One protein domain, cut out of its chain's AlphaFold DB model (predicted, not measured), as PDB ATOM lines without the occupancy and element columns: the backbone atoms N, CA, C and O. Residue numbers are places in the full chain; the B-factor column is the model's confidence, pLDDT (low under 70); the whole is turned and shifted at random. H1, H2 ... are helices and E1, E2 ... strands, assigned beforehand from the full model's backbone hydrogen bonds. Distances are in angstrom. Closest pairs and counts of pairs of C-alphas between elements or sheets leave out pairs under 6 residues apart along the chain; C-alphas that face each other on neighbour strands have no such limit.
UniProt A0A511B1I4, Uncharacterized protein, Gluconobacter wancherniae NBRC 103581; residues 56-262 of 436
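AT A GLANCE: This is residues 56 to 262 of the 436 residues of an uncharacterized protein of Gluconobacter wancherniae NBRC 103581 (UniProt A0A511B1I4). A twisted four-stranded sheet, E4, E1, E2, E5, runs through the body; helices H7, H8 and H9 gather on one of its faces at one end of the long strands, while H2, H4, H6 and H10 gather toward the other end. H1 packs along E4, and H5 lies off to one side, away from both groups. The printed part has 207 residues, with ten named helices and five named strands in the order H1 E1 E2 H2 E3 H3 H4 E4 H5 H6 H7 H8 H9 E5 H10. The sheet is mixed, and the class is mixed, helices and strands. The whole is compact and rounded, with a radius of gyration of the C-alphas of 17.1 A and spans of 48 by 41 by 34 A.

IN THESE COORDINATES: Begin with the sheet. Find C-alpha 78 at (-52.782, 43.447, 15.354); from there E1, residues 78 to 89, runs 32.1 A to C-alpha 89 at (-27.549, 29.041, 1.788). E2 is residues 92 to 96, 13.9 A, and E5 is residues 247 to 252, 14.5 A. E4, residues 156 to 169, spans 28.2 A and bends by 97 degrees at residue 162. Look for H1 at residues 63 to 71, 12.1 A; H7 at 216 to 220; H8 at 222 to 232, 14.9 A; and H9 at 240 to 245. Between E2 and H7 along the chain, besides E4, are H2, residues 105 to 109; the short strand E3, residues 119 to 121; H3, residues 122 to 127; H4, residues 142 to 152, 15.2 A; H5, residues 174 to 181, 10.5 A; and H6, residues 194 to 204, 15.2 A. H10, residues 258 to 262, ends at C-alpha 262, (-47.444, 58.989, -6.951).

HOW THE PARTS SIT: Start at the hairpin of E1 and E2, antiparallel, where N 85 and O 95 are 2.9 A apart, within hydrogen-bond range. E4 and E1 are parallel, with N 79 and O 156 at 2.8 A. E2 and E5 are parallel, with N 248 and O 92 at 2.7 A. H8 and H9 are on one face of the sheet, two layers, helices over strands. H8 runs along E4, over it at a height over the sheet of 9.3 A; the closest C-alphas are those of Glu 162 and Gln 224, 6.9 A. H9 runs across the strands at 79 degrees to E2 on the local plane. H8 and H9 only just touch, with 3 pairs of C-alphas within 8 A, the closest being Met 228 and Pro 240, 7.1 A. H7 is on the same face. H1 is on the sheet at a height of 8.2 A, its closest C-alphas to E4 being Ile 63 and Thr 163, 5.2 A. H4 only grazes the sheet with residues 147 to 151. H2 touches H10, at Gly 106 and Gly 260, 4.2 A, and H6, at Gly 106 and Tyr 201, 5.5 A. E3 pairs with no named strand; its closest C-alpha to E1 is Phe 119, 4.9 A from Phe 80. H3 and H4 are near each other, and H5 is apart from H4. Every O i to N i+4 pair is within range in H1, H3, H4, H5, H6, H8, H9 and H10; H2 and H7 have 0 of 1 each, but 2 of 2 O i to N i+3 pairs.

THE WHOLE: The C-alphas farthest apart, Lys 195 and Ser 233, are 49.3 A apart. The printed part has no cut. The long links are H3 to H4, H5 to H6 and H6 to H7. The mean pLDDT of the printed part is 93.3, and no printed residue is under 70.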
ATOM      1  N   ASP A  56     -39.413  24.801   5.065       89.44
ATOM      2  CA  ASP A  56     -37.999  24.953   4.697       89.44
ATOM      3  C   ASP A  56     -37.248  26.015   5.517       89.44
ATOM      4  O   ASP A  56     -36.043  26.207   5.320       89.44
ATOM      5  N   ASP A  57     -37.928  26.628   6.486       93.19
ATOM      6  CA  ASP A  57     -37.396  27.700   7.315       93.19
ATOM      7  C   ASP A  57     -37.134  27.294   8.767       93.19
ATOM      8  O   ASP A  57     -37.753  26.381   9.316       93.19
ATOM      9  N   LEU A  58     -36.264  28.061   9.431       95.62
ATOM     10  CA  LEU A  58     -36.074  28.008  10.881       95.62
ATOM     11  C   LEU A  58     -36.493  29.325  11.531       95.62
ATOM     12  O   LEU A  58     -36.488  30.382  10.912       95.62
ATOM     13  N   ILE A  59     -36.820  29.278  12.815       95.81
ATOM     14  CA  ILE A  59     -37.173  30.452  13.615       95.81
ATOM     15  C   ILE A  59     -36.385  30.444  14.921       95.81
ATOM     16  O   ILE A  59     -35.968  29.384  15.392       95.81
ATOM     17  N   SER A  60     -36.172  31.615  15.517       94.88
ATOM     18  CA  SER A  60     -35.474  31.703  16.796       94.88
ATOM     19  C   SER A  60     -36.253  31.000  17.909       94.88
ATOM     20  O   SER A  60     -37.481  31.034  17.957       94.88
ATOM     21  N   PHE A  61     -35.540  30.381  18.853       89.31
ATOM     22  CA  PHE A  61     -36.169  29.582  19.917       89.31
ATOM     23  C   PHE A  61     -37.141  30.386  20.803       89.31
ATOM     24  O   PHE A  61     -38.037  29.820  21.425       89.31
ATOM     25  N   SER A  62     -36.959  31.707  20.888       89.69
ATOM     26  CA  SER A  62     -37.762  32.626  21.700       89.69
ATOM     27  C   SER A  62     -39.020  33.142  20.994       89.69
ATOM     28  O   SER A  62     -39.861  33.767  21.646       89.69
ATOM     29  N   ILE A  63     -39.156  32.911  19.686       95.69
ATOM     30  CA  ILE A  63     -40.077  33.658  18.824       95.69
ATOM     31  C   ILE A  63     -41.542  33.523  19.231       95.69
ATOM     32  O   ILE A  63     -42.211  34.533  19.407       95.69
ATOM     33  N   LEU A  64     -42.031  32.299  19.461       95.44
ATOM     34  CA  LEU A  64     -43.440  32.053  19.774       95.44
ATOM     35  C   LEU A  64     -43.825  32.704  21.103       95.44
ATOM     36  O   LEU A  64     -44.871  33.336  21.198       95.44
ATOM     37  N   ARG A  65     -42.936  32.627  22.105       95.94
ATOM     38  CA  ARG A  65     -43.132  33.297  23.396       95.94
ATOM     39  C   ARG A  65     -43.199  34.812  23.225       95.94
ATOM     40  O   ARG A  65     -44.095  35.437  23.774       95.94
ATOM     41  N   LYS A  66     -42.259  35.401  22.480       97.56
ATOM     42  CA  LYS A  66     -42.202  36.855  22.256       97.56
ATOM     43  C   LYS A  66     -43.438  37.354  21.510       97.56
ATOM     44  O   LYS A  66     -44.084  38.277  21.991       97.56
ATOM     45  N   LEU A  67     -43.803  36.694  20.410       98.06
ATOM     46  CA  LEU A  67     -45.003  37.011  19.634       98.06
ATOM     47  C   LEU A  67     -46.271  36.905  20.493       98.06
ATOM     48  O   LEU A  67     -47.070  37.836  20.513       98.06
ATOM     49  N   TYR A  68     -46.423  35.823  21.263       98.06
ATOM     50  CA  TYR A  68     -47.576  35.634  22.146       98.06
ATOM     51  C   TYR A  68     -47.653  36.692  23.255       98.06
ATOM     52  O   TYR A  68     -48.703  37.298  23.450       98.06
ATOM     53  N   CYS A  69     -46.542  36.969  23.948       98.06
ATOM     54  CA  CYS A  69     -46.494  38.007  24.981       98.06
ATOM     55  C   CYS A  69     -46.823  39.399  24.423       98.06
ATOM     56  O   CYS A  69     -47.469  40.185  25.113       98.06
ATOM     57  N   SER A  70     -46.408  39.713  23.193       98.06
ATOM     58  CA  SER A  70     -46.838  40.942  22.521       98.06
ATOM     59  C   SER A  70     -48.335  40.913  22.211       98.06
ATOM     60  O   SER A  70     -49.025  41.898  22.443       98.06
ATOM     61  N   ALA A  71     -48.856  39.779  21.749       98.06
ATOM     62  CA  ALA A  71     -50.233  39.673  21.289       98.06
ATOM     63  C   ALA A  71     -51.293  39.779  22.385       98.06
ATOM     64  O   ALA A  71     -52.327  40.401  22.156       98.06
ATOM     65  N   ILE A  72     -51.036  39.243  23.579       97.50
ATOM     66  CA  ILE A  72     -51.976  39.347  24.710       97.50
ATOM     67  C   ILE A  72     -52.059  40.760  25.310       97.50
ATOM     68  O   ILE A  72     -52.978  41.047  26.070       97.50
ATOM     69  N   ASN A  73     -51.110  41.640  24.973       96.38
ATOM     70  CA  ASN A  73     -51.032  43.019  25.468       96.38
ATOM     71  C   ASN A  73     -51.357  44.065  24.388       96.38
ATOM     72  O   ASN A  73     -51.160  45.260  24.601       96.38
ATOM     73  N   SER A  74     -51.839  43.623  23.228       97.31
ATOM     74  CA  SER A  74     -52.085  44.467  22.063       97.31
ATOM     75  C   SER A  74     -53.540  44.350  21.597       97.31
ATOM     76  O   SER A  74     -54.222  43.372  21.913       97.31
ATOM     77  N   PRO A  75     -54.047  45.326  20.822       97.31
ATOM     78  CA  PRO A  75     -55.380  45.243  20.236       97.31
ATOM     79  C   PRO A  75     -55.582  43.977  19.395       97.31
ATOM     80  O   PRO A  75     -54.666  43.498  18.730       97.31
ATOM     81  N   ILE A  76     -56.825  43.485  19.341       95.31
ATOM     82  CA  ILE A  76     -57.180  42.283  18.566       95.31
ATOM     83  C   ILE A  76     -56.866  42.423  17.065       95.31
ATOM     84  O   ILE A  76     -56.572  41.440  16.389       95.31
ATOM     85  N   LYS A  77     -56.901  43.656  16.539       97.56
ATOM     86  CA  LYS A  77     -56.575  43.991  15.146       97.56
ATOM     87  C   LYS A  77     -55.075  44.238  14.929       97.56
ATOM     88  O   LYS A  77     -54.690  45.156  14.204       97.56
ATOM     89  N   THR A  78     -54.237  43.398  15.526       98.56
ATOM     90  CA  THR A  78     -52.782  43.447  15.354       98.56
ATOM     91  C   THR A  78     -52.260  42.133  14.782       98.56
ATOM     92  O   THR A  78     -52.638  41.038  15.203       98.56
ATOM     93  N   ILE A  79     -51.378  42.254  13.795       98.69
ATOM     94  CA  ILE A  79     -50.641  41.151  13.186       98.69
ATOM     95  C   ILE A  79     -49.181  41.326  13.575       98.69
ATOM     96  O   ILE A  79     -48.582  42.371  13.337       98.69
ATOM     97  N   PHE A  80     -48.601  40.302  14.174       98.50
ATOM     98  CA  PHE A  80     -47.224  40.310  14.634       98.50
ATOM     99  C   PHE A  80     -46.345  39.622  13.602       98.50
ATOM    100  O   PHE A  80     -46.704  38.580  13.048       98.50
ATOM    101  N   THR A  81     -45.185  40.211  13.351       97.25
ATOM    102  CA  THR A  81     -44.183  39.674  12.432       97.25
ATOM    103  C   THR A  81     -42.812  39.662  13.107       97.25
ATOM    104  O   THR A  81     -42.557  40.497  13.986       97.25
ATOM    105  N   PRO A  82     -41.916  38.728  12.739       96.75
ATOM    106  CA  PRO A  82     -40.566  38.732  13.270       96.75
ATOM    107  C   PRO A  82     -39.822  40.021  12.900       96.75
ATOM    108  O   PRO A  82     -39.972  40.526  11.787       96.75
ATOM    109  N   ARG A  83     -38.984  40.532  13.808       96.25
ATOM    110  CA  ARG A  83     -38.165  41.729  13.568       96.25
ATOM    111  C   ARG A  83     -37.139  41.498  12.467       96.25
ATOM    112  O   ARG A  83     -36.956  42.376  11.633       96.25
ATOM    113  N   PHE A  84     -36.483  40.339  12.453       96.06
ATOM    114  CA  PHE A  84     -35.423  40.053  11.489       96.06
ATOM    115  C   PHE A  84     -35.723  38.835  10.622       96.06
ATOM    116  O   PHE A  84     -36.177  37.795  11.106       96.06
ATOM    117  N   LYS A  85     -35.379  38.954   9.339       96.25
ATOM    118  CA  LYS A  85     -35.239  37.841   8.400       96.25
ATOM    119  C   LYS A  85     -33.776  37.707   7.993       96.25
ATOM    120  O   LYS A  85     -33.168  38.677   7.550       96.25
ATOM    121  N   PHE A  86     -33.261  36.488   8.054       96.75
ATOM    122  CA  PHE A  86     -31.927  36.126   7.591       96.75
ATOM    123  C   PHE A  86     -32.046  35.164   6.411       96.75
ATOM    124  O   PHE A  86     -32.427  34.011   6.595       96.75
ATOM    125  N   GLY A  87     -31.750  35.633   5.200       96.56
ATOM    126  CA  GLY A  87     -31.571  34.754   4.045       96.56
ATOM    127  C   GLY A  87     -30.255  33.993   4.166       96.56
ATOM    128  O   GLY A  87     -29.255  34.609   4.530       96.56
ATOM    129  N   PHE A  88     -30.240  32.688   3.903       95.81
ATOM    130  CA  PHE A  88     -29.019  31.877   3.951       95.81
ATOM    131  C   PHE A  88     -28.973  30.819   2.840       95.81
ATOM    132  O   PHE A  88     -29.930  30.667   2.077       95.81
ATOM    133  N   ASP A  89     -27.864  30.071   2.790       94.12
ATOM    134  CA  ASP A  89     -27.549  29.041   1.788       94.12
ATOM    135  C   ASP A  89     -27.054  29.656   0.464       94.12
ATOM    136  O   ASP A  89     -25.907  30.104   0.399       94.12
ATOM    137  N   LEU A  90     -27.894  29.772  -0.569       92.69
ATOM    138  CA  LEU A  90     -27.468  30.331  -1.864       92.69
ATOM    139  C   LEU A  90     -27.271  31.851  -1.871       92.69
ATOM    140  O   LEU A  90     -26.677  32.393  -2.801       92.69
ATOM    141  N   SER A  91     -27.830  32.558  -0.893       94.06
ATOM    142  CA  SER A  91     -27.686  34.005  -0.770       94.06
ATOM    143  C   SER A  91     -27.842  34.399   0.687       94.06
ATOM    144  O   SER A  91     -28.829  34.045   1.329       94.06
ATOM    145  N   TYR A  92     -26.856  35.141   1.187       95.88
ATOM    146  CA  TYR A  92     -26.870  35.693   2.532       95.88
ATOM    147  C   TYR A  92     -27.391  37.122   2.472       95.88
ATOM    148  O   TYR A  92     -26.860  37.933   1.713       95.88
ATOM    149  N   PHE A  93     -28.433  37.437   3.233       96.00
ATOM    150  CA  PHE A  93     -28.946  38.803   3.361       96.00
ATOM    151  C   PHE A  93     -29.714  38.981   4.667       96.00
ATOM    152  O   PHE A  93     -30.152  38.008   5.282       96.00
ATOM    153  N   ILE A  94     -29.900  40.234   5.073       96.12
ATOM    154  CA  ILE A  94     -30.631  40.602   6.290       96.12
ATOM    155  C   ILE A  94     -31.776  41.537   5.908       96.12
ATOM    156  O   ILE A  94     -31.582  42.456   5.116       96.12
ATOM    157  N   VAL A  95     -32.963  41.311   6.464       95.69
ATOM    158  CA  VAL A  95     -34.078  42.263   6.386       95.69
ATOM    159  C   VAL A  95     -34.554  42.583   7.791       95.69
ATOM    160  O   VAL A  95     -34.863  41.671   8.560       95.69
ATOM    161  N   GLU A  96     -34.631  43.869   8.106       96.00
ATOM    162  CA  GLU A  96     -35.250  44.382   9.323       96.00
ATOM    163  C   GLU A  96     -36.669  44.884   9.033       96.00
ATOM    164  O   GLU A  96     -36.896  45.702   8.142       96.00
ATOM    165  N   TYR A  97     -37.640  44.382   9.787       96.31
ATOM    166  CA  TYR A  97     -39.032  44.794   9.681       96.31
ATOM    167  C   TYR A  97     -39.368  45.832  10.747       96.31
ATOM    168  O   TYR A  97     -39.037  45.684  11.921       96.31
ATOM    169  N   PHE A  98     -40.088  46.867  10.341       95.88
ATOM    170  CA  PHE A  98     -40.664  47.897  11.191       95.88
ATOM    171  C   PHE A  98     -42.192  47.815  11.165       95.88
ATOM    172  O   PHE A  98     -42.810  47.401  10.176       95.88
ATOM    173  N   SER A  99     -42.799  48.203  12.284       96.19
ATOM    174  CA  SER A  99     -44.250  48.260  12.459       96.19
ATOM    175  C   SER A  99     -44.901  49.259  11.495       96.19
ATOM    176  O   SER A  99     -44.282  50.231  11.066       96.19
ATOM    177  N   SER A 100     -46.159  49.007  11.130       95.69
ATOM    178  CA  SER A 100     -46.879  49.764  10.083       95.69
ATOM    179  C   SER A 100     -47.163  51.222  10.432       95.69
ATOM    180  O   SER A 100     -47.436  52.028   9.551       95.69
ATOM    181  N   ASP A 101     -47.092  51.563  11.713       93.25
ATOM    182  CA  ASP A 101     -47.194  52.915  12.255       93.25
ATOM    183  C   ASP A 101     -45.870  53.695  12.198       93.25
ATOM    184  O   ASP A 101     -45.861  54.897  12.456       93.25
ATOM    185  N   LEU A 102     -44.768  53.037  11.822       93.75
ATOM    186  CA  LEU A 102     -43.432  53.631  11.701       93.75
ATOM    187  C   LEU A 102     -42.960  53.777  10.251       93.75
ATOM    188  O   LEU A 102     -41.901  54.353  10.012       93.75
ATOM    189  N   ILE A 103     -43.718  53.270   9.276       93.88
ATOM    190  CA  ILE A 103     -43.334  53.285   7.861       93.88
ATOM    191  C   ILE A 103     -44.453  53.788   6.956       93.88
ATOM    192  O   ILE A 103     -45.632  53.769   7.309       93.88
ATOM    193  N   ASN A 104     -44.094  54.186   5.736       91.81
ATOM    194  CA  ASN A 104     -45.078  54.514   4.718       91.81
ATOM    195  C   ASN A 104     -45.624  53.248   4.041       91.81
ATOM    196  O   ASN A 104     -45.044  52.736   3.087       91.81
ATOM    197  N   ILE A 105     -46.797  52.792   4.479       94.81
ATOM    198  CA  ILE A 105     -47.453  51.614   3.892       94.81
ATOM    199  C   ILE A 105     -47.998  51.840   2.474       94.81
ATOM    200  O   ILE A 105     -48.441  50.886   1.840       94.81
ATOM    201  N   GLY A 106     -47.963  53.069   1.949       95.00
ATOM    202  CA  GLY A 106     -48.395  53.370   0.581       95.00
ATOM    203  C   GLY A 106     -47.602  52.610  -0.488       95.00
ATOM    204  O   GLY A 106     -48.152  52.290  -1.541       95.00
ATOM    205  N   ASP A 107     -46.349  52.250  -0.204       93.94
ATOM    206  CA  ASP A 107     -45.509  51.467  -1.121       93.94
ATOM    207  C   ASP A 107     -45.891  49.979  -1.183       93.94
ATOM    208  O   ASP A 107     -45.372  49.250  -2.030       93.94
ATOM    209  N   MET A 108     -46.907  49.553  -0.415       96.38
ATOM    210  CA  MET A 108     -47.632  48.311  -0.696       96.38
ATOM    211  C   MET A 108     -48.167  48.252  -2.130       96.38
ATOM    212  O   MET A 108     -48.541  47.178  -2.577       96.38
ATOM    213  N   VAL A 109     -48.236  49.380  -2.850       95.62
ATOM    214  CA  VAL A 109     -48.622  49.446  -4.265       95.62
ATOM    215  C   VAL A 109     -47.649  48.701  -5.186       95.62
ATOM    216  O   VAL A 109     -48.110  48.063  -6.132       95.62
ATOM    217  N   CYS A 110     -46.339  48.743  -4.912       92.75
ATOM    218  CA  CYS A 110     -45.303  48.185  -5.791       92.75
ATOM    219  C   CYS A 110     -44.569  46.975  -5.216       92.75
ATOM    220  O   CYS A 110     -43.996  46.202  -5.985       92.75
ATOM    221  N   GLN A 111     -44.625  46.762  -3.903       92.62
ATOM    222  CA  GLN A 111     -43.988  45.618  -3.260       92.62
ATOM    223  C   GLN A 111     -44.666  45.230  -1.949       92.62
ATOM    224  O   GLN A 111     -45.339  46.038  -1.317       92.62
ATOM    225  N   ASN A 112     -44.443  43.996  -1.502       94.94
ATOM    226  CA  ASN A 112     -44.917  43.540  -0.202       94.94
ATOM    227  C   ASN A 112     -43.980  44.020   0.922       94.94
ATOM    228  O   ASN A 112     -42.820  43.611   0.978       94.94
ATOM    229  N   LEU A 113     -44.478  44.862   1.834       96.12
ATOM    230  CA  LEU A 113     -43.693  45.393   2.962       96.12
ATOM    231  C   LEU A 113     -43.635  44.439   4.168       96.12
ATOM    232  O   LEU A 113     -42.859  44.669   5.100       96.12
ATOM    233  N   TYR A 114     -44.441  43.377   4.173       95.62
ATOM    234  CA  TYR A 114     -44.474  42.380   5.243       95.62
ATOM    235  C   TYR A 114     -44.280  40.976   4.685       95.62
ATOM    236  O   TYR A 114     -44.523  40.707   3.519       95.62
ATOM    237  N   ASN A 115     -43.770  40.069   5.509       88.38
ATOM    238  CA  ASN A 115     -43.501  38.695   5.092       88.38
ATOM    239  C   ASN A 115     -44.687  37.763   5.393       88.38
ATOM    240  O   ASN A 115     -45.602  38.113   6.133       88.38
ATOM    241  N   ALA A 116     -44.624  36.539   4.867       90.06
ATOM    242  CA  ALA A 116     -45.627  35.500   5.094       90.06
ATOM    243  C   ALA A 116     -45.654  34.914   6.528       90.06
ATOM    244  O   ALA A 116     -46.547  34.125   6.841       90.06
ATOM    245  N   ARG A 117     -44.700  35.258   7.412       94.69
ATOM    246  CA  ARG A 117     -44.655  34.792   8.813       94.69
ATOM    247  C   ARG A 117     -45.554  35.667   9.674       94.69
ATOM    248  O   ARG A 117     -45.101  36.532  10.423       94.69
ATOM    249  N   LEU A 118     -46.851  35.428   9.524       97.31
ATOM    250  CA  LEU A 118     -47.896  36.134  10.247       97.31
ATOM    251  C   LEU A 118     -48.226  35.401  11.547       97.31
ATOM    252  O   LEU A 118     -48.481  34.194  11.539       97.31
ATOM    253  N   PHE A 119     -48.249  36.144  12.650       98.50
ATOM    254  CA  PHE A 119     -48.798  35.713  13.930       98.50
ATOM    255  C   PHE A 119     -49.972  36.613  14.294       98.50
ATOM    256  O   PHE A 119     -49.818  37.830  14.355       98.50
ATOM    257  N   SER A 120     -51.153  36.061  14.540       98.50
ATOM    258  CA  SER A 120     -52.293  36.866  14.991       98.50
ATOM    259  C   SER A 120     -53.322  36.007  15.709       98.50
ATOM    260  O   SER A 120     -53.235  34.774  15.711       98.50
ATOM    261  N   HIS A 121     -54.295  36.671  16.326       98.31
ATOM    262  CA  HIS A 121     -55.474  36.001  16.846       98.31
ATOM    263  C   HIS A 121     -56.219  35.315  15.693       98.31
ATOM    264  O   HIS A 121     -56.334  35.865  14.597       98.31
ATOM    265  N   ARG A 122     -56.752  34.123  15.944       97.50
ATOM    266  CA  ARG A 122     -57.486  33.275  14.994       97.50
ATOM    267  C   ARG A 122     -58.507  34.038  14.153       97.50
ATOM    268  O   ARG A 122     -58.574  33.836  12.944       97.50
ATOM    269  N   SER A 123     -59.246  34.953  14.781       97.12
ATOM    270  CA  SER A 123     -60.272  35.751  14.104       97.12
ATOM    271  C   SER A 123     -59.731  36.589  12.940       97.12
ATOM    272  O   SER A 123     -60.492  36.926  12.038       97.12
ATOM    273  N   PHE A 124     -58.435  36.924  12.908       97.81
ATOM    274  CA  PHE A 124     -57.819  37.530  11.727       97.81
ATOM    275  C   PHE A 124     -57.923  36.599  10.517       97.81
ATOM    276  O   PHE A 124     -58.459  37.003   9.488       97.81
ATOM    277  N   PHE A 125     -57.463  35.357  10.661       97.25
ATOM    278  CA  PHE A 125     -57.419  34.383   9.575       97.25
ATOM    279  C   PHE A 125     -58.810  33.882   9.168       97.25
ATOM    280  O   PHE A 125     -59.035  33.597   7.997       97.25
ATOM    281  N   GLU A 126     -59.758  33.822  10.108       95.25
ATOM    282  CA  GLU A 126     -61.161  33.490   9.809       95.25
ATOM    283  C   GLU A 126     -61.842  34.580   8.967       95.25
ATOM    284  O   GLU A 126     -62.627  34.269   8.075       95.25
ATOM    285  N   ASN A 127     -61.512  35.854   9.210       95.00
ATOM    286  CA  ASN A 127     -62.071  36.985   8.461       95.00
ATOM    287  C   ASN A 127     -61.272  37.344   7.196       95.00
ATOM    288  O   ASN A 127     -61.778  38.075   6.349       95.00
ATOM    289  N   ASN A 128     -60.030  36.869   7.073       95.38
ATOM    290  CA  ASN A 128     -59.120  37.173   5.966       95.38
ATOM    291  C   ASN A 128     -58.441  35.874   5.487       95.38
ATOM    292  O   ASN A 128     -57.243  35.691   5.719       95.38
ATOM    293  N   PRO A 129     -59.181  34.937   4.866       95.31
ATOM    294  CA  PRO A 129     -58.592  33.702   4.361       95.31
ATOM    295  C   PRO A 129     -57.592  33.988   3.231       95.31
ATOM    296  O   PRO A 129     -57.738  34.952   2.478       95.31
ATOM    297  N   TYR A 130     -56.594  33.118   3.067       96.69
ATOM    298  CA  TYR A 130     -55.697  33.191   1.914       96.69
ATOM    299  C   TYR A 130     -56.477  32.894   0.631       96.69
ATOM    300  O   TYR A 130     -57.211  31.909   0.557       96.69
ATOM    301  N   PHE A 131     -56.286  33.703  -0.407       95.00
ATOM    302  CA  PHE A 131     -56.855  33.416  -1.721       95.00
ATOM    303  C   PHE A 131     -55.961  32.448  -2.488       95.00
ATOM    304  O   PHE A 131     -54.734  32.573  -2.466       95.00
ATOM    305  N   ASP A 132     -56.577  31.492  -3.175       94.94
ATOM    306  CA  ASP A 132     -55.865  30.648  -4.126       94.94
ATOM    307  C   ASP A 132     -55.572  31.442  -5.403       94.94
ATOM    308  O   ASP A 132     -56.479  32.012  -6.013       94.94
ATOM    309  N   ILE A 133     -54.292  31.527  -5.771       93.69
ATOM    310  CA  ILE A 133     -53.817  32.327  -6.903       93.69
ATOM    311  C   ILE A 133     -53.015  31.405  -7.829       93.69
ATOM    312  O   ILE A 133     -51.795  31.294  -7.687       93.69
ATOM    313  N   PRO A 134     -53.675  30.710  -8.771       91.00
ATOM    314  CA  PRO A 134     -52.983  29.841  -9.711       91.00
ATOM    315  C   PRO A 134     -52.125  30.673 -10.669       91.00
ATOM    316  O   PRO A 134     -52.554  31.732 -11.134       91.00
ATOM    317  N   PHE A 135     -50.940  30.179 -11.041       87.56
ATOM    318  CA  PHE A 135     -50.034  30.892 -11.957       87.56
ATOM    319  C   PHE A 135     -50.673  31.234 -13.307       87.56
ATOM    320  O   PHE A 135     -50.352  32.257 -13.904       87.56
ATOM    321  N   GLN A 136     -51.615  30.408 -13.763       90.00
ATOM    322  CA  GLN A 136     -52.370  30.596 -15.001       90.00
ATOM    323  C   GLN A 136     -53.212  31.877 -14.991       90.00
ATOM    324  O   GLN A 136     -53.540  32.386 -16.056       90.00
ATOM    325  N   SER A 137     -53.534  32.418 -13.812       92.06
ATOM    326  CA  SER A 137     -54.218  33.710 -13.690       92.06
ATOM    327  C   SER A 137     -53.327  34.906 -14.053       92.06
ATOM    328  O   SER A 137     -53.820  36.026 -14.125       92.06
ATOM    329  N   GLY A 138     -52.013  34.701 -14.214       93.50
ATOM    330  CA  GLY A 138     -51.034  35.771 -14.407       93.50
ATOM    331  C   GLY A 138     -50.728  36.581 -13.141       93.50
ATOM    332  O   GLY A 138     -49.849  37.450 -13.177       93.50
ATOM    333  N   TYR A 139     -51.406  36.293 -12.026       95.25
ATOM    334  CA  TYR A 139     -51.226  36.944 -10.734       95.25
ATOM    335  C   TYR A 139     -50.366  36.118  -9.762       95.25
ATOM    336  O   TYR A 139     -50.209  34.907  -9.901       95.25
ATOM    337  N   ALA A 140     -49.829  36.815  -8.762       92.81
ATOM    338  CA  ALA A 140     -49.185  36.332  -7.534       92.81
ATOM    339  C   ALA A 140     -49.027  37.540  -6.592       92.81
ATOM    340  O   ALA A 140     -48.971  38.662  -7.045       92.81
ATOM    341  N   PHE A 141     -48.915  37.512  -5.283       93.94
ATOM    342  CA  PHE A 141     -48.511  36.523  -4.316       93.94
ATOM    343  C   PHE A 141     -49.576  36.530  -3.210       93.94
ATOM    344  O   PHE A 141     -50.116  37.583  -2.859       93.94
ATOM    345  N   GLU A 142     -49.900  35.369  -2.659       95.00
ATOM    346  CA  GLU A 142     -50.956  35.228  -1.656       95.00
ATOM    347  C   GLU A 142     -50.644  35.969  -0.349       95.00
ATOM    348  O   GLU A 142     -51.553  36.460   0.319       95.00
ATOM    349  N   ASP A 143     -49.360  36.072   0.000       94.88
ATOM    350  CA  ASP A 143     -48.873  36.750   1.200       94.88
ATOM    351  C   ASP A 143     -48.968  38.279   1.085       94.88
ATOM    352  O   ASP A 143     -49.334  38.956   2.046       94.88
ATOM    353  N   TRP A 144     -48.709  38.826  -0.100       96.88
ATOM    354  CA  TRP A 144     -48.909  40.245  -0.377       96.88
ATOM    355  C   TRP A 144     -50.396  40.588  -0.390       96.88
ATOM    356  O   TRP A 144     -50.796  41.576   0.228       96.88
ATOM    357  N   LEU A 145     -51.231  39.742  -1.003       97.25
ATOM    358  CA  LEU A 145     -52.672  39.974  -1.048       97.25
ATOM    359  C   LEU A 145     -53.285  39.986   0.359       97.25
ATOM    360  O   LEU A 145     -53.943  40.963   0.720       97.25
ATOM    361  N   ILE A 146     -53.024  38.966   1.186       97.38
ATOM    362  CA  ILE A 146     -53.563  38.932   2.555       97.38
ATOM    363  C   ILE A 146     -53.053  40.112   3.397       97.38
ATOM    364  O   ILE A 146     -53.813  40.664   4.192       97.38
ATOM    365  N   ALA A 147     -51.802  40.553   3.204       97.69
ATOM    366  CA  ALA A 147     -51.267  41.712   3.912       97.69
ATOM    367  C   ALA A 147     -51.988  43.009   3.518       97.69
ATOM    368  O   ALA A 147     -52.309  43.828   4.384       97.69
ATOM    369  N   THR A 148     -52.297  43.182   2.232       97.69
ATOM    370  CA  THR A 148     -53.084  44.328   1.761       97.69
ATOM    371  C   THR A 148     -54.531  44.273   2.261       97.69
ATOM    372  O   THR A 148     -55.017  45.265   2.803       97.69
ATOM    373  N   GLU A 149     -55.199  43.115   2.214       97.50
ATOM    374  CA  GLU A 149     -56.563  42.953   2.750       97.50
ATOM    375  C   GLU A 149     -56.634  43.221   4.260       97.50
ATOM    376  O   GLU A 149     -57.562  43.881   4.741       97.50
ATOM    377  N   ALA A 150     -55.611  42.804   5.007       97.50
ATOM    378  CA  ALA A 150     -55.488  43.104   6.425       97.50
ATOM    379  C   ALA A 150     -55.463  44.618   6.690       97.50
ATOM    380  O   ALA A 150     -56.240  45.123   7.509       97.50
ATOM    381  N   LEU A 151     -54.604  45.357   5.976       97.25
ATOM    382  CA  LEU A 151     -54.515  46.815   6.094       97.25
ATOM    383  C   LEU A 151     -55.836  47.491   5.701       97.25
ATOM    384  O   LEU A 151     -56.287  48.405   6.394       97.25
ATOM    385  N   ALA A 152     -56.495  47.015   4.639       96.75
ATOM    386  CA  ALA A 152     -57.791  47.532   4.197       96.75
ATOM    387  C   ALA A 152     -58.874  47.377   5.282       96.75
ATOM    388  O   ALA A 152     -59.655  48.302   5.534       96.75
ATOM    389  N   SER A 153     -58.849  46.240   5.983       96.06
ATOM    390  CA  SER A 153     -59.741  45.885   7.097       96.06
ATOM    391  C   SER A 153     -59.368  46.540   8.440       96.06
ATOM    392  O   SER A 153     -60.022  46.301   9.470       96.06
ATOM    393  N   GLY A 154     -58.341  47.395   8.447       95.69
ATOM    394  CA  GLY A 154     -57.906  48.177   9.604       95.69
ATOM    395  C   GLY A 154     -57.010  47.422  10.584       95.69
ATOM    396  O   GLY A 154     -56.895  47.851  11.731       95.69
ATOM    397  N   TYR A 155     -56.401  46.306  10.172       97.88
ATOM    398  CA  TYR A 155     -55.331  45.681  10.947       97.88
ATOM    399  C   TYR A 155     -54.041  46.503  10.850       97.88
ATOM    400  O   TYR A 155     -53.811  47.247   9.887       97.88
ATOM    401  N   ARG A 156     -53.187  46.359  11.863       97.25
ATOM    402  CA  ARG A 156     -51.841  46.937  11.901       97.25
ATOM    403  C   ARG A 156     -50.798  45.854  12.101       97.25
ATOM    404  O   ARG A 156     -51.025  44.891  12.830       97.25
ATOM    405  N   PHE A 157     -49.655  46.030  11.454       98.12
ATOM    406  CA  PHE A 157     -48.506  45.152  11.609       98.12
ATOM    407  C   PHE A 157     -47.590  45.679  12.705       98.12
ATOM    408  O   PHE A 157     -47.232  46.859  12.695       98.12
ATOM    409  N   GLN A 158     -47.181  44.793  13.605       98.25
ATOM    410  CA  GLN A 158     -46.232  45.060  14.674       98.25
ATOM    411  C   GLN A 158     -45.021  44.136  14.521       98.25
ATOM    412  O   GLN A 158     -45.138  42.912  14.630       98.25
ATOM    413  N   ALA A 159     -43.850  44.720  14.275       97.06
ATOM    414  CA  ALA A 159     -42.594  43.981  14.311       97.06
ATOM    415  C   ALA A 159     -42.190  43.743  15.772       97.06
ATOM    416  O   ALA A 159     -42.182  44.677  16.574       97.06
ATOM    417  N   VAL A 160     -41.888  42.494  16.131       97.56
ATOM    418  CA  VAL A 160     -41.595  42.118  17.523       97.56
ATOM    419  C   VAL A 160     -40.099  41.954  17.725       97.56
ATOM    420  O   VAL A 160     -39.477  41.102  17.096       97.56
ATOM    421  N   ASP A 161     -39.516  42.740  18.625       94.88
ATOM    422  CA  ASP A 161     -38.083  42.687  18.924       94.88
ATOM    423  C   ASP A 161     -37.626  41.319  19.434       94.88
ATOM    424  O   ASP A 161     -38.421  40.507  19.910       94.88
ATOM    425  N   GLU A 162     -36.316  41.068  19.347       94.00
ATOM    426  CA  GLU A 162     -35.703  39.815  19.818       94.00
ATOM    427  C   GLU A 162     -36.256  38.550  19.132       94.00
ATOM    428  O   GLU A 162     -36.206  37.440  19.676       94.00
ATOM    429  N   THR A 163     -36.772  38.710  17.913       96.06
ATOM    430  CA  THR A 163     -37.238  37.611  17.070       96.06
ATOM    431  C   THR A 163     -36.497  37.584  15.741       96.06
ATOM    432  O   THR A 163     -36.192  38.625  15.152       96.06
ATOM    433  N   ALA A 164     -36.210  36.372  15.274       95.81
ATOM    434  CA  ALA A 164     -35.529  36.139  14.013       95.81
ATOM    435  C   ALA A 164     -36.134  34.938  13.287       95.81
ATOM    436  O   ALA A 164     -36.461  33.916  13.893       95.81
ATOM    437  N   TRP A 165     -36.251  35.067  11.975       96.19
ATOM    438  CA  TRP A 165     -36.638  34.011  11.055       96.19
ATOM    439  C   TRP A 165     -35.508  33.791  10.044       96.19
ATOM    440  O   TRP A 165     -34.973  34.745   9.481       96.19
ATOM    441  N   TYR A 166     -35.128  32.539   9.827       97.19
ATOM    442  CA  TYR A 166     -34.044  32.127   8.943       97.19
ATOM    443  C   TYR A 166     -34.650  31.485   7.700       97.19
ATOM    444  O   TYR A 166     -35.205  30.386   7.759       97.19
ATOM    445  N   TYR A 167     -34.549  32.207   6.592       96.12
ATOM    446  CA  TYR A 167     -35.159  31.884   5.314       96.12
ATOM    447  C   TYR A 167     -34.157  31.195   4.391       96.12
ATOM    448  O   TYR A 167     -33.146  31.796   4.007       96.12
ATOM    449  N   ARG A 168     -34.444  29.955   3.994       94.88
ATOM    450  CA  ARG A 168     -33.552  29.225   3.086       94.88
ATOM    451  C   ARG A 168     -33.714  29.704   1.649       94.88
ATOM    452  O   ARG A 168     -34.793  29.624   1.061       94.88
ATOM    453  N   VAL A 169     -32.612  30.109   1.023       93.25
ATOM    454  CA  VAL A 169     -32.596  30.475  -0.397       93.25
ATOM    455  C   VAL A 169     -32.175  29.272  -1.241       93.25
ATOM    456  O   VAL A 169     -31.062  28.779  -1.105       93.25
ATOM    457  N   ARG A 170     -33.045  28.827  -2.160       89.69
ATOM    458  CA  ARG A 170     -32.811  27.673  -3.056       89.69
ATOM    459  C   ARG A 170     -33.019  27.999  -4.543       89.69
ATOM    460  O   ARG A 170     -33.714  28.958  -4.882       89.69
ATOM    461  N   THR A 171     -32.417  27.205  -5.434       82.62
ATOM    462  CA  THR A 171     -32.427  27.410  -6.901       82.62
ATOM    463  C   THR A 171     -33.796  27.170  -7.529       82.62
ATOM    464  O   THR A 171     -34.192  27.911  -8.422       82.62
ATOM    465  N   HIS A 172     -34.537  26.170  -7.053       80.62
ATOM    466  CA  HIS A 172     -35.855  25.787  -7.577       80.62
ATOM    467  C   HIS A 172     -36.971  26.125  -6.584       80.62
ATOM    468  O   HIS A 172     -37.757  25.263  -6.189       80.62
ATOM    469  N   SER A 173     -37.006  27.372  -6.111       83.44
ATOM    470  CA  SER A 173     -38.056  27.835  -5.201       83.44
ATOM    471  C   SER A 173     -39.356  28.143  -5.943       83.44
ATOM    472  O   SER A 173     -39.346  28.507  -7.120       83.44
ATOM    473  N   LEU A 174     -40.479  28.048  -5.223       83.56
ATOM    474  CA  LEU A 174     -41.783  28.484  -5.725       83.56
ATOM    475  C   LEU A 174     -41.723  29.949  -6.179       83.56
ATOM    476  O   LEU A 174     -42.156  30.270  -7.276       83.56
ATOM    477  N   PHE A 175     -41.062  30.801  -5.392       84.75
ATOM    478  CA  PHE A 175     -40.857  32.217  -5.691       84.75
ATOM    479  C   PHE A 175     -40.219  32.483  -7.067       84.75
ATOM    480  O   PHE A 175     -40.670  33.372  -7.785       84.75
ATOM    481  N   ARG A 176     -39.193  31.718  -7.470       84.06
ATOM    482  CA  ARG A 176     -38.563  31.888  -8.794       84.06
ATOM    483  C   ARG A 176     -39.520  31.519  -9.925       84.06
ATOM    484  O   ARG A 176     -39.646  32.281 -10.877       84.06
ATOM    485  N   GLN A 177     -40.259  30.418  -9.775       84.44
ATOM    486  CA  GLN A 177     -41.286  30.040 -10.750       84.44
ATOM    487  C   GLN A 177     -42.381  31.106 -10.855       84.44
ATOM    488  O   GLN A 177     -42.813  31.430 -11.959       84.44
ATOM    489  N   THR A 178     -42.791  31.690  -9.727       85.56
ATOM    490  CA  THR A 178     -43.748  32.798  -9.688       85.56
ATOM    491  C   THR A 178     -43.250  33.999 -10.489       85.56
ATOM    492  O   THR A 178     -43.994  34.561 -11.289       85.56
ATOM    493  N   ILE A 179     -41.984  34.385 -10.309       86.25
ATOM    494  CA  ILE A 179     -41.359  35.506 -11.026       86.25
ATOM    495  C   ILE A 179     -41.333  35.280 -12.540       86.25
ATOM    496  O   ILE A 179     -41.477  36.248 -13.285       86.25
ATOM    497  N   GLU A 180     -41.112  34.044 -12.980       87.00
ATOM    498  CA  GLU A 180     -41.005  33.684 -14.399       87.00
ATOM    499  C   GLU A 180     -42.371  33.542 -15.081       87.00
ATOM    500  O   GLU A 180     -42.500  33.848 -16.263       87.00
ATOM    501  N   LYS A 181     -43.388  33.072 -14.351       90.00
ATOM    502  CA  LYS A 181     -44.690  32.687 -14.922       90.00
ATOM    503  C   LYS A 181     -45.794  33.727 -14.745       90.00
ATOM    504  O   LYS A 181     -46.881  33.535 -15.279       90.00
ATOM    505  N   THR A 182     -45.559  34.788 -13.978       93.56
ATOM    506  CA  THR A 182     -46.597  35.765 -13.622       93.56
ATOM    507  C   THR A 182     -46.147  37.194 -13.894       93.56
ATOM    508  O   THR A 182     -44.966  37.488 -14.076       93.56
ATOM    509  N   THR A 183     -47.100  38.118 -13.832       93.44
ATOM    510  CA  THR A 183     -46.850  39.561 -13.929       93.44
ATOM    511  C   THR A 183     -46.220  40.154 -12.661       93.44
ATOM    512  O   THR A 183     -45.931  41.351 -12.616       93.44
ATOM    513  N   LYS A 184     -45.996  39.328 -11.622       93.94
ATOM    514  CA  LYS A 184     -45.530  39.734 -10.282       93.94
ATOM    515  C   LYS A 184     -46.482  40.719  -9.599       93.94
ATOM    516  O   LYS A 184     -46.045  41.537  -8.796       93.94
ATOM    517  N   GLN A 185     -47.764  40.674  -9.954       94.75
ATOM    518  CA  GLN A 185     -48.810  41.525  -9.393       94.75
ATOM    519  C   GLN A 185     -49.849  40.699  -8.668       94.75
ATOM    520  O   GLN A 185     -50.257  39.650  -9.165       94.75
ATOM    521  N   ILE A 186     -50.315  41.204  -7.524       95.94
ATOM    522  CA  ILE A 186     -51.462  40.616  -6.831       95.94
ATOM    523  C   ILE A 186     -52.761  40.914  -7.579       95.94
ATOM    524  O   ILE A 186     -52.837  41.941  -8.270       95.94
ATOM    525  N   PRO A 187     -53.792  40.065  -7.410       95.38
ATOM    526  CA  PRO A 187     -55.155  40.391  -7.803       95.38
ATOM    527  C   PRO A 187     -55.635  41.709  -7.181       95.38
ATOM    528  O   PRO A 187     -54.975  42.305  -6.323       95.38
ATOM    529  N   LYS A 188     -56.821  42.161  -7.601       94.94
ATOM    530  CA  LYS A 188     -57.469  43.335  -7.013       94.94
ATOM    531  C   LYS A 188     -57.538  43.190  -5.488       94.94
ATOM    532  O   LYS A 188     -58.117  42.229  -4.994       94.94
ATOM    533  N   SER A 189     -57.005  44.185  -4.785       96.31
ATOM    534  CA  SER A 189     -57.105  44.306  -3.332       96.31
ATOM    535  C   SER A 189     -57.940  45.521  -2.940       96.31
ATOM    536  O   SER A 189     -57.828  46.582  -3.567       96.31
ATOM    537  N   ALA A 190     -58.726  45.388  -1.870       96.06
ATOM    538  CA  ALA A 190     -59.480  46.484  -1.269       96.06
ATOM    539  C   ALA A 190     -58.570  47.620  -0.774       96.06
ATOM    540  O   ALA A 190     -58.987  48.776  -0.760       96.06
ATOM    541  N   PHE A 191     -57.312  47.332  -0.424       97.12
ATOM    542  CA  PHE A 191     -56.362  48.350   0.028       97.12
ATOM    543  C   PHE A 191     -56.095  49.427  -1.026       97.12
ATOM    544  O   PHE A 191     -55.886  50.587  -0.683       97.12
ATOM    545  N   PHE A 192     -56.132  49.049  -2.306       96.00
ATOM    546  CA  PHE A 192     -55.924  49.970  -3.422       96.00
ATOM    547  C   PHE A 192     -57.221  50.626  -3.905       96.00
ATOM    548  O   PHE A 192     -57.191  51.366  -4.889       96.00
ATOM    549  N   ASP A 193     -58.358  50.406  -3.237       93.69
ATOM    550  CA  ASP A 193     -59.498  51.300  -3.427       93.69
ATOM    551  C   ASP A 193     -59.077  52.721  -3.044       93.69
ATOM    552  O   ASP A 193     -58.454  52.945  -2.007       93.69
ATOM    553  N   TYR A 194     -59.432  53.703  -3.869       92.44
ATOM    554  CA  TYR A 194     -58.921  55.061  -3.707       92.44
ATOM    555  C   TYR A 194     -59.265  55.680  -2.336       92.44
ATOM    556  O   TYR A 194     -58.463  56.459  -1.823       92.44
ATOM    557  N   LYS A 195     -60.421  55.360  -1.722       93.31
ATOM    558  CA  LYS A 195     -60.778  55.900  -0.395       93.31
ATOM    559  C   LYS A 195     -59.899  55.286   0.674       93.31
ATOM    560  O   LYS A 195     -59.392  56.008   1.531       93.31
ATOM    561  N   ILE A 196     -59.762  53.963   0.627       95.56
ATOM    562  CA  ILE A 196     -58.987  53.201   1.601       95.56
ATOM    563  C   ILE A 196     -57.520  53.602   1.478       95.56
ATOM    564  O   ILE A 196     -56.941  54.061   2.459       95.56
ATOM    565  N   PHE A 197     -56.967  53.562   0.266       96.69
ATOM    566  CA  PHE A 197     -55.585  53.940   0.015       96.69
ATOM    567  C   PHE A 197     -55.287  55.364   0.485       96.69
ATOM    568  O   PHE A 197     -54.339  55.570   1.233       96.69
ATOM    569  N   LEU A 198     -56.097  56.358   0.089       95.94
ATOM    570  CA  LEU A 198     -55.860  57.746   0.495       95.94
ATOM    571  C   LEU A 198     -55.976  57.923   2.011       95.94
ATOM    572  O   LEU A 198     -55.167  58.647   2.584       95.94
ATOM    573  N   ARG A 199     -56.928  57.253   2.674       95.12
ATOM    574  CA  ARG A 199     -57.047  57.284   4.140       95.12
ATOM    575  C   ARG A 199     -55.769  56.778   4.804       95.12
ATOM    576  O   ARG A 199     -55.219  57.466   5.659       95.12
ATOM    577  N   GLU A 200     -55.310  55.595   4.414       95.00
ATOM    578  CA  GLU A 200     -54.122  54.966   4.993       95.00
ATOM    579  C   GLU A 200     -52.850  55.766   4.672       95.00
ATOM    580  O   GLU A 200     -52.052  56.053   5.563       95.00
ATOM    581  N   TYR A 201     -52.715  56.232   3.430       94.31
ATOM    582  CA  TYR A 201     -51.601  57.066   2.986       94.31
ATOM    583  C   TYR A 201     -51.507  58.394   3.757       94.31
ATOM    584  O   TYR A 201     -50.416  58.810   4.141       94.31
ATOM    585  N   GLU A 202     -52.629  59.077   4.016       93.75
ATOM    586  CA  GLU A 202     -52.633  60.328   4.792       93.75
ATOM    587  C   GLU A 202     -52.225  60.125   6.257       93.75
ATOM    588  O   GLU A 202     -51.708  61.058   6.880       93.75
ATOM    589  N   ILE A 203     -52.442  58.929   6.809       91.44
ATOM    590  CA  ILE A 203     -51.974  58.566   8.149       91.44
ATOM    591  C   ILE A 203     -50.456  58.380   8.115       91.44
ATOM    592  O   ILE A 203     -49.741  59.042   8.868       91.44
ATOM    593  N   THR A 204     -49.946  57.535   7.219       89.12
ATOM    594  CA  THR A 204     -48.533  57.131   7.250       89.12
ATOM    595  C   THR A 204     -47.578  58.150   6.643       89.12
ATOM    596  O   THR A 204     -46.419  58.214   7.041       89.12
ATOM    597  N   ARG A 205     -48.030  59.028   5.741       86.12
ATOM    598  CA  ARG A 205     -47.166  60.097   5.203       86.12
ATOM    599  C   ARG A 205     -46.775  61.158   6.239       86.12
ATOM    600  O   ARG A 205     -45.910  61.978   5.957       86.12
ATOM    601  N   LYS A 206     -47.463  61.206   7.387       86.25
ATOM    602  CA  LYS A 206     -47.189  62.151   8.486       86.25
ATOM    603  C   LYS A 206     -46.070  61.676   9.412       86.25
ATOM    604  O   LYS A 206     -45.712  62.399  10.338       86.25
ATOM    605  N   ILE A 207     -45.541  60.476   9.189       84.81
ATOM    606  CA  ILE A 207     -44.429  59.932   9.962       84.81
ATOM    607  C   ILE A 207     -43.200  60.802   9.687       84.81
ATOM    608  O   ILE A 207     -42.713  60.870   8.561       84.81
ATOM    609  N   ALA A 208     -42.748  61.515  10.720       73.06
ATOM    610  CA  ALA A 208     -41.748  62.576  10.591       73.06
ATOM    611  C   ALA A 208     -40.364  62.051  10.184       73.06
ATOM    612  O   ALA A 208     -39.628  62.731   9.472       73.06
ATOM    613  N   SER A 209     -40.018  60.843  10.626       82.00
ATOM    614  CA  SER A 209     -38.748  60.189  10.331       82.00
ATOM    615  C   SER A 209     -38.979  58.705  10.093       82.00
ATOM    616  O   SER A 209     -39.408  57.991  11.001       82.00
ATOM    617  N   LEU A 210     -38.678  58.249   8.881       85.00
ATOM    618  CA  LEU A 210     -38.658  56.826   8.578       85.00
ATOM    619  C   LEU A 210     -37.420  56.176   9.214       85.00
ATOM    620  O   LEU A 210     -36.356  56.804   9.250       85.00
ATOM    621  N   PRO A 211     -37.528  54.929   9.698       86.62
ATOM    622  CA  PRO A 211     -36.376  54.168  10.150       86.62
ATOM    623  C   PRO A 211     -35.312  54.046   9.054       86.62
ATOM    624  O   PRO A 211     -35.619  53.716   7.909       86.62
ATOM    625  N   THR A 212     -34.053  54.287   9.412       80.19
ATOM    626  CA  THR A 212     -32.907  54.211   8.489       80.19
ATOM    627  C   THR A 212     -32.076  52.939   8.661       80.19
ATOM    628  O   THR A 212     -31.246  52.637   7.806       80.19
ATOM    629  N   GLY A 213     -32.297  52.181   9.741       75.88
ATOM    630  CA  GLY A 213     -31.593  50.930  10.014       75.88
ATOM    631  C   GLY A 213     -31.864  49.898   8.923       75.88
ATOM    632  O   GLY A 213     -33.013  49.635   8.584       75.88
ATOM    633  N   ILE A 214     -30.805  49.329   8.350       79.19
ATOM    634  CA  ILE A 214     -30.888  48.302   7.294       79.19
ATOM    635  C   ILE A 214     -30.658  46.889   7.848       79.19
ATOM    636  O   ILE A 214     -30.287  45.980   7.114       79.19
ATOM    637  N   GLY A 215     -30.776  46.706   9.164       82.38
ATOM    638  CA  GLY A 215     -30.576  45.430   9.843       82.38
ATOM    639  C   GLY A 215     -29.129  44.969  10.024       82.38
ATOM    640  O   GLY A 215     -28.904  44.086  10.840       82.38
ATOM    641  N   ARG A 216     -28.113  45.536   9.350       88.44
ATOM    642  CA  ARG A 216     -26.714  45.048   9.478       88.44
ATOM    643  C   ARG A 216     -26.157  45.160  10.900       88.44
ATOM    644  O   ARG A 216     -25.365  44.320  11.323       88.44
ATOM    645  N   GLU A 217     -26.604  46.166  11.642       89.94
ATOM    646  CA  GLU A 217     -26.231  46.414  13.040       89.94
ATOM    647  C   GLU A 217     -26.636  45.266  13.974       89.94
ATOM    648  O   GLU A 217     -26.005  45.076  15.015       89.94
ATOM    649  N   VAL A 218     -27.616  44.443  13.574       91.75
ATOM    650  CA  VAL A 218     -28.058  43.265  14.333       91.75
ATOM    651  C   VAL A 218     -26.920  42.286  14.606       91.75
ATOM    652  O   VAL A 218     -26.927  41.610  15.630       91.75
ATOM    653  N   LEU A 219     -25.914  42.236  13.728       92.31
ATOM    654  CA  LEU A 219     -24.772  41.343  13.893       92.31
ATOM    655  C   LEU A 219     -23.892  41.752  15.088       92.31
ATOM    656  O   LEU A 219     -23.165  40.931  15.630       92.31
ATOM    657  N   ASN A 220     -23.981  42.999  15.558       92.12
ATOM    658  CA  ASN A 220     -23.269  43.450  16.758       92.12
ATOM    659  C   ASN A 220     -24.050  43.161  18.055       92.12
ATOM    660  O   ASN A 220     -23.543  43.404  19.150       92.12
ATOM    661  N   ASN A 221     -25.282  42.652  17.957       92.56
ATOM    662  CA  ASN A 221     -26.117  42.328  19.108       92.56
ATOM    663  C   ASN A 221     -25.844  40.889  19.577       92.56
ATOM    664  O   ASN A 221     -26.183  39.922  18.895       92.56
ATOM    665  N   SER A 222     -25.267  40.741  20.772       93.44
ATOM    666  CA  SER A 222     -24.878  39.437  21.329       93.44
ATOM    667  C   SER A 222     -26.043  38.453  21.454       93.44
ATOM    668  O   SER A 222     -25.879  37.274  21.147       93.44
ATOM    669  N   PHE A 223     -27.228  38.931  21.839       92.69
ATOM    670  CA  PHE A 223     -28.417  38.092  21.952       92.69
ATOM    671  C   PHE A 223     -28.857  37.559  20.583       92.69
ATOM    672  O   PHE A 223     -29.115  36.367  20.434       92.69
ATOM    673  N   GLN A 224     -28.878  38.407  19.554       92.62
ATOM    674  CA  GLN A 224     -29.224  37.986  18.192       92.62
ATOM    675  C   GLN A 224     -28.197  37.008  17.611       92.62
ATOM    676  O   GLN A 224     -28.572  36.033  16.952       92.62
ATOM    677  N   MET A 225     -26.912  37.207  17.913       92.88
ATOM    678  CA  MET A 225     -25.863  36.256  17.542       92.88
ATOM    679  C   MET A 225     -26.021  34.908  18.253       92.88
ATOM    680  O   MET A 225     -25.782  33.869  17.637       92.88
ATOM    681  N   GLU A 226     -26.501  34.892  19.498       94.06
ATOM    682  CA  GLU A 226     -26.861  33.650  20.188       94.06
ATOM    683  C   GLU A 226     -28.038  32.937  19.500       94.06
ATOM    684  O   GLU A 226     -27.970  31.725  19.266       94.06
ATOM    685  N   LEU A 227     -29.096  33.669  19.117       94.12
ATOM    686  CA  LEU A 227     -30.219  33.095  18.361       94.12
ATOM    687  C   LEU A 227     -29.724  32.445  17.062       94.12
ATOM    688  O   LEU A 227     -30.104  31.312  16.754       94.12
ATOM    689  N   MET A 228     -28.837  33.136  16.337       94.50
ATOM    690  CA  MET A 228     -28.251  32.638  15.095       94.50
ATOM    691  C   MET A 228     -27.364  31.412  15.327       94.50
ATOM    692  O   MET A 228     -27.469  30.452  14.570       94.50
ATOM    693  N   GLY A 229     -26.548  31.388  16.385       94.25
ATOM    694  CA  GLY A 229     -25.729  30.223  16.739       94.25
ATOM    695  C   GLY A 229     -26.564  28.980  17.073       94.25
ATOM    696  O   GLY A 229     -26.222  27.860  16.686       94.25
ATOM    697  N   ARG A 230     -27.721  29.163  17.719       93.94
ATOM    698  CA  ARG A 230     -28.671  28.065  17.965       93.94
ATOM    699  C   ARG A 230     -29.322  27.570  16.675       93.94
ATOM    700  O   ARG A 230     -29.477  26.364  16.509       93.94
ATOM    701  N   ALA A 231     -29.661  28.470  15.752       95.06
ATOM    702  CA  ALA A 231     -30.154  28.085  14.431       95.06
ATOM    703  C   ALA A 231     -29.073  27.354  13.612       95.06
ATOM    704  O   ALA A 231     -29.365  26.316  13.021       95.06
ATOM    705  N   ASN A 232     -27.818  27.814  13.669       95.56
ATOM    706  CA  ASN A 232     -26.655  27.158  13.060       95.56
ATOM    707  C   ASN A 232     -26.453  25.720  13.559       95.56
ATOM    708  O   ASN A 232     -26.102  24.832  12.790       95.56
ATOM    709  N   SER A 233     -26.726  25.475  14.844       94.25
ATOM    710  CA  SER A 233     -26.631  24.135  15.440       94.25
ATOM    711  C   SER A 233     -27.656  23.146  14.859       94.25
ATOM    712  O   SER A 233     -27.467  21.936  14.966       94.25
ATOM    713  N   ILE A 234     -28.744  23.648  14.264       92.88
ATOM    714  CA  ILE A 234     -29.751  22.846  13.555       92.88
ATOM    715  C   ILE A 234     -29.399  22.760  12.072       92.88
ATOM    716  O   ILE A 234     -29.464  21.678  11.489       92.88
ATOM    717  N   ASP A 235     -29.033  23.895  11.474       94.50
ATOM    718  CA  ASP A 235     -28.622  23.982  10.083       94.50
ATOM    719  C   ASP A 235     -27.268  24.691   9.929       94.50
ATOM    720  O   ASP A 235     -27.203  25.926   9.995       94.50
ATOM    721  N   PRO A 236     -26.190  23.933   9.664       94.88
ATOM    722  CA  PRO A 236     -24.849  24.487   9.547       94.88
ATOM    723  C   PRO A 236     -24.658  25.506   8.421       94.88
ATOM    724  O   PRO A 236     -23.611  26.142   8.406       94.88
ATOM    725  N   ALA A 237     -25.606  25.683   7.490       94.69
ATOM    726  CA  ALA A 237     -25.525  26.729   6.469       94.69
ATOM    727  C   ALA A 237     -25.898  28.121   7.015       94.69
ATOM    728  O   ALA A 237     -25.580  29.134   6.391       94.69
ATOM    729  N   ILE A 238     -26.527  28.220   8.190       95.81
ATOM    730  CA  ILE A 238     -26.784  29.507   8.853       95.81
ATOM    731  C   ILE A 238     -25.494  29.966   9.536       95.81
ATOM    732  O   ILE A 238     -25.332  29.814  10.740       95.81
ATOM    733  N   LEU A 239     -24.530  30.469   8.768       91.00
ATOM    734  CA  LEU A 239     -23.197  30.809   9.275       91.00
ATOM    735  C   LEU A 239     -23.064  32.311   9.540       91.00
ATOM    736  O   LEU A 239     -23.022  33.071   8.570       91.00
ATOM    737  N   PRO A 240     -22.893  32.748  10.806       87.94
ATOM    738  CA  PRO A 240     -22.548  34.128  11.156       87.94
ATOM    739  C   PRO A 240     -21.486  34.761  10.255       87.94
ATOM    740  O   PRO A 240     -21.683  35.855   9.733       87.94
ATOM    741  N   TYR A 241     -20.389  34.036  10.011       91.25
ATOM    742  CA  TYR A 241     -19.285  34.477   9.159       91.25
ATOM    743  C   TYR A 241     -19.762  34.922   7.767       91.25
ATOM    744  O   TYR A 241     -19.371  35.980   7.275       91.25
ATOM    745  N   ASN A 242     -20.681  34.172   7.156       94.12
ATOM    746  CA  ASN A 242     -21.171  34.480   5.817       94.12
ATOM    747  C   ASN A 242     -22.039  35.744   5.792       94.12
ATOM    748  O   ASN A 242     -21.991  36.488   4.816       94.12
ATOM    749  N   PHE A 243     -22.756  36.058   6.873       92.75
ATOM    750  CA  PHE A 243     -23.479  37.329   6.986       92.75
ATOM    751  C   PHE A 243     -22.540  38.540   7.099       92.75
ATOM    752  O   PHE A 243     -22.870  39.615   6.596       92.75
ATOM    753  N   TYR A 244     -21.357  38.387   7.701       89.31
ATOM    754  CA  TYR A 244     -20.368  39.469   7.758       89.31
ATOM    755  C   TYR A 244     -19.652  39.688   6.425       89.31
ATOM    756  O   TYR A 244     -19.486  40.837   6.004       89.31
ATOM    757  N   HIS A 245     -19.227  38.598   5.783       90.31
ATOM    758  CA  HIS A 245     -18.255  38.648   4.687       90.31
ATOM    759  C   HIS A 245     -18.855  38.434   3.296       90.31
ATOM    760  O   HIS A 245     -18.305  38.940   2.322       90.31
ATOM    761  N   TYR A 246     -19.986  37.733   3.196       90.50
ATOM    762  CA  TYR A 246     -20.601  37.346   1.921       90.50
ATOM    763  C   TYR A 246     -22.064  37.778   1.802       90.50
ATOM    764  O   TYR A 246     -22.783  37.307   0.918       90.50
ATOM    765  N   SER A 247     -22.526  38.671   2.682       90.00
ATOM    766  CA  SER A 247     -23.875  39.209   2.574       90.00
ATOM    767  C   SER A 247     -24.036  39.988   1.270       90.00
ATOM    768  O   SER A 247     -23.302  40.933   0.985       90.00
ATOM    769  N   THR A 248     -25.035  39.584   0.497       90.81
ATOM    770  CA  THR A 248     -25.487  40.232  -0.737       90.81
ATOM    771  C   THR A 248     -26.252  41.528  -0.476       90.81
ATOM    772  O   THR A 248     -26.457  42.309  -1.401       90.81
ATOM    773  N   GLY A 249     -26.664  41.782   0.769       91.62
ATOM    774  CA  GLY A 249     -27.344  43.018   1.131       91.62
ATOM    775  C   GLY A 249     -27.973  43.000   2.518       91.62
ATOM    776  O   GLY A 249     -28.170  41.956   3.144       91.62
ATOM    777  N   ALA A 250     -28.293  44.197   2.993       92.12
ATOM    778  CA  ALA A 250     -29.050  44.423   4.209       92.12
ATOM    779  C   ALA A 250     -30.131  45.463   3.883       92.12
ATOM    780  O   ALA A 250     -29.845  46.456   3.211       92.12
ATOM    781  N   PHE A 251     -31.369  45.186   4.276       93.44
ATOM    782  CA  PHE A 251     -32.555  45.913   3.832       93.44
ATOM    783  C   PHE A 251     -33.512  46.158   4.995       93.44
ATOM    784  O   PHE A 251     -33.406  45.540   6.056       93.44
ATOM    785  N   ASN A 252     -34.505  47.008   4.764       94.25
ATOM    786  CA  ASN A 252     -35.659  47.135   5.638       94.25
ATOM    787  C   ASN A 252     -36.953  47.281   4.826       94.25
ATOM    788  O   ASN A 252     -36.919  47.392   3.600       94.25
ATOM    789  N   ASN A 253     -38.094  47.274   5.511       94.31
ATOM    790  CA  ASN A 253     -39.397  47.562   4.907       94.31
ATOM    791  C   ASN A 253     -39.807  49.050   4.983       94.31
ATOM    792  O   ASN A 253     -40.933  49.387   4.622       94.31
ATOM    793  N   ALA A 254     -38.922  49.938   5.444       92.00
ATOM    794  CA  ALA A 254     -39.131  51.382   5.493       92.00
ATOM    795  C   ALA A 254     -38.687  52.018   4.167       92.00
ATOM    796  O   ALA A 254     -37.582  52.536   4.017       92.00
ATOM    797  N   THR A 255     -39.559  51.934   3.171       85.00
ATOM    798  CA  THR A 255     -39.278  52.362   1.799       85.00
ATOM    799  C   THR A 255     -39.383  53.880   1.635       85.00
ATOM    800  O   THR A 255     -39.883  54.589   2.508       85.00
ATOM    801  N   THR A 256     -38.923  54.409   0.496       82.19
ATOM    802  CA  THR A 256     -38.868  55.862   0.246       82.19
ATOM    803  C   THR A 256     -40.244  56.527   0.137       82.19
ATOM    804  O   THR A 256     -40.345  57.747   0.264       82.19
ATOM    805  N   GLY A 257     -41.316  55.765  -0.104       86.38
ATOM    806  CA  GLY A 257     -42.677  56.277  -0.234       86.38
ATOM    807  C   GLY A 257     -42.992  56.905  -1.591       86.38
ATOM    808  O   GLY A 257     -44.081  57.466  -1.756       86.38
ATOM    809  N   ILE A 258     -42.044  56.882  -2.536       89.31
ATOM    810  CA  ILE A 258     -42.134  57.608  -3.810       89.31
ATOM    811  C   ILE A 258     -43.315  57.086  -4.640       89.31
ATOM    812  O   ILE A 258     -44.162  57.866  -5.088       89.31
ATOM    813  N   THR A 259     -43.420  55.768  -4.781       92.62
ATOM    814  CA  THR A 259     -44.426  55.120  -5.634       92.62
ATOM    815  C   THR A 259     -45.816  55.203  -5.012       92.62
ATOM    816  O   THR A 259     -46.784  55.553  -5.693       92.62
ATOM    817  N   GLY A 260     -45.925  55.024  -3.694       94.00
ATOM    818  CA  GLY A 260     -47.157  55.264  -2.948       94.00
ATOM    819  C   GLY A 260     -47.636  56.719  -3.035       94.00
ATOM    820  O   GLY A 260     -48.830  56.970  -3.216       94.00
ATOM    821  N   HIS A 261     -46.725  57.698  -2.976       92.88
ATOM    822  CA  HIS A 261     -47.066  59.117  -3.139       92.88
ATOM    823  C   HIS A 261     -47.606  59.431  -4.541       92.88
ATOM    824  O   HIS A 261     -48.600  60.154  -4.684       92.88
ATOM    825  N   ALA A 262     -46.980  58.874  -5.575       93.56
ATOM    826  CA  ALA A 262     -47.444  58.989  -6.951       93.56
ATOM    827  C   ALA A 262     -48.830  58.365  -7.153       93.56
ATOM    828  O   ALA A 262     -49.729  59.012  -7.700       93.56
TER     829      ALA A 262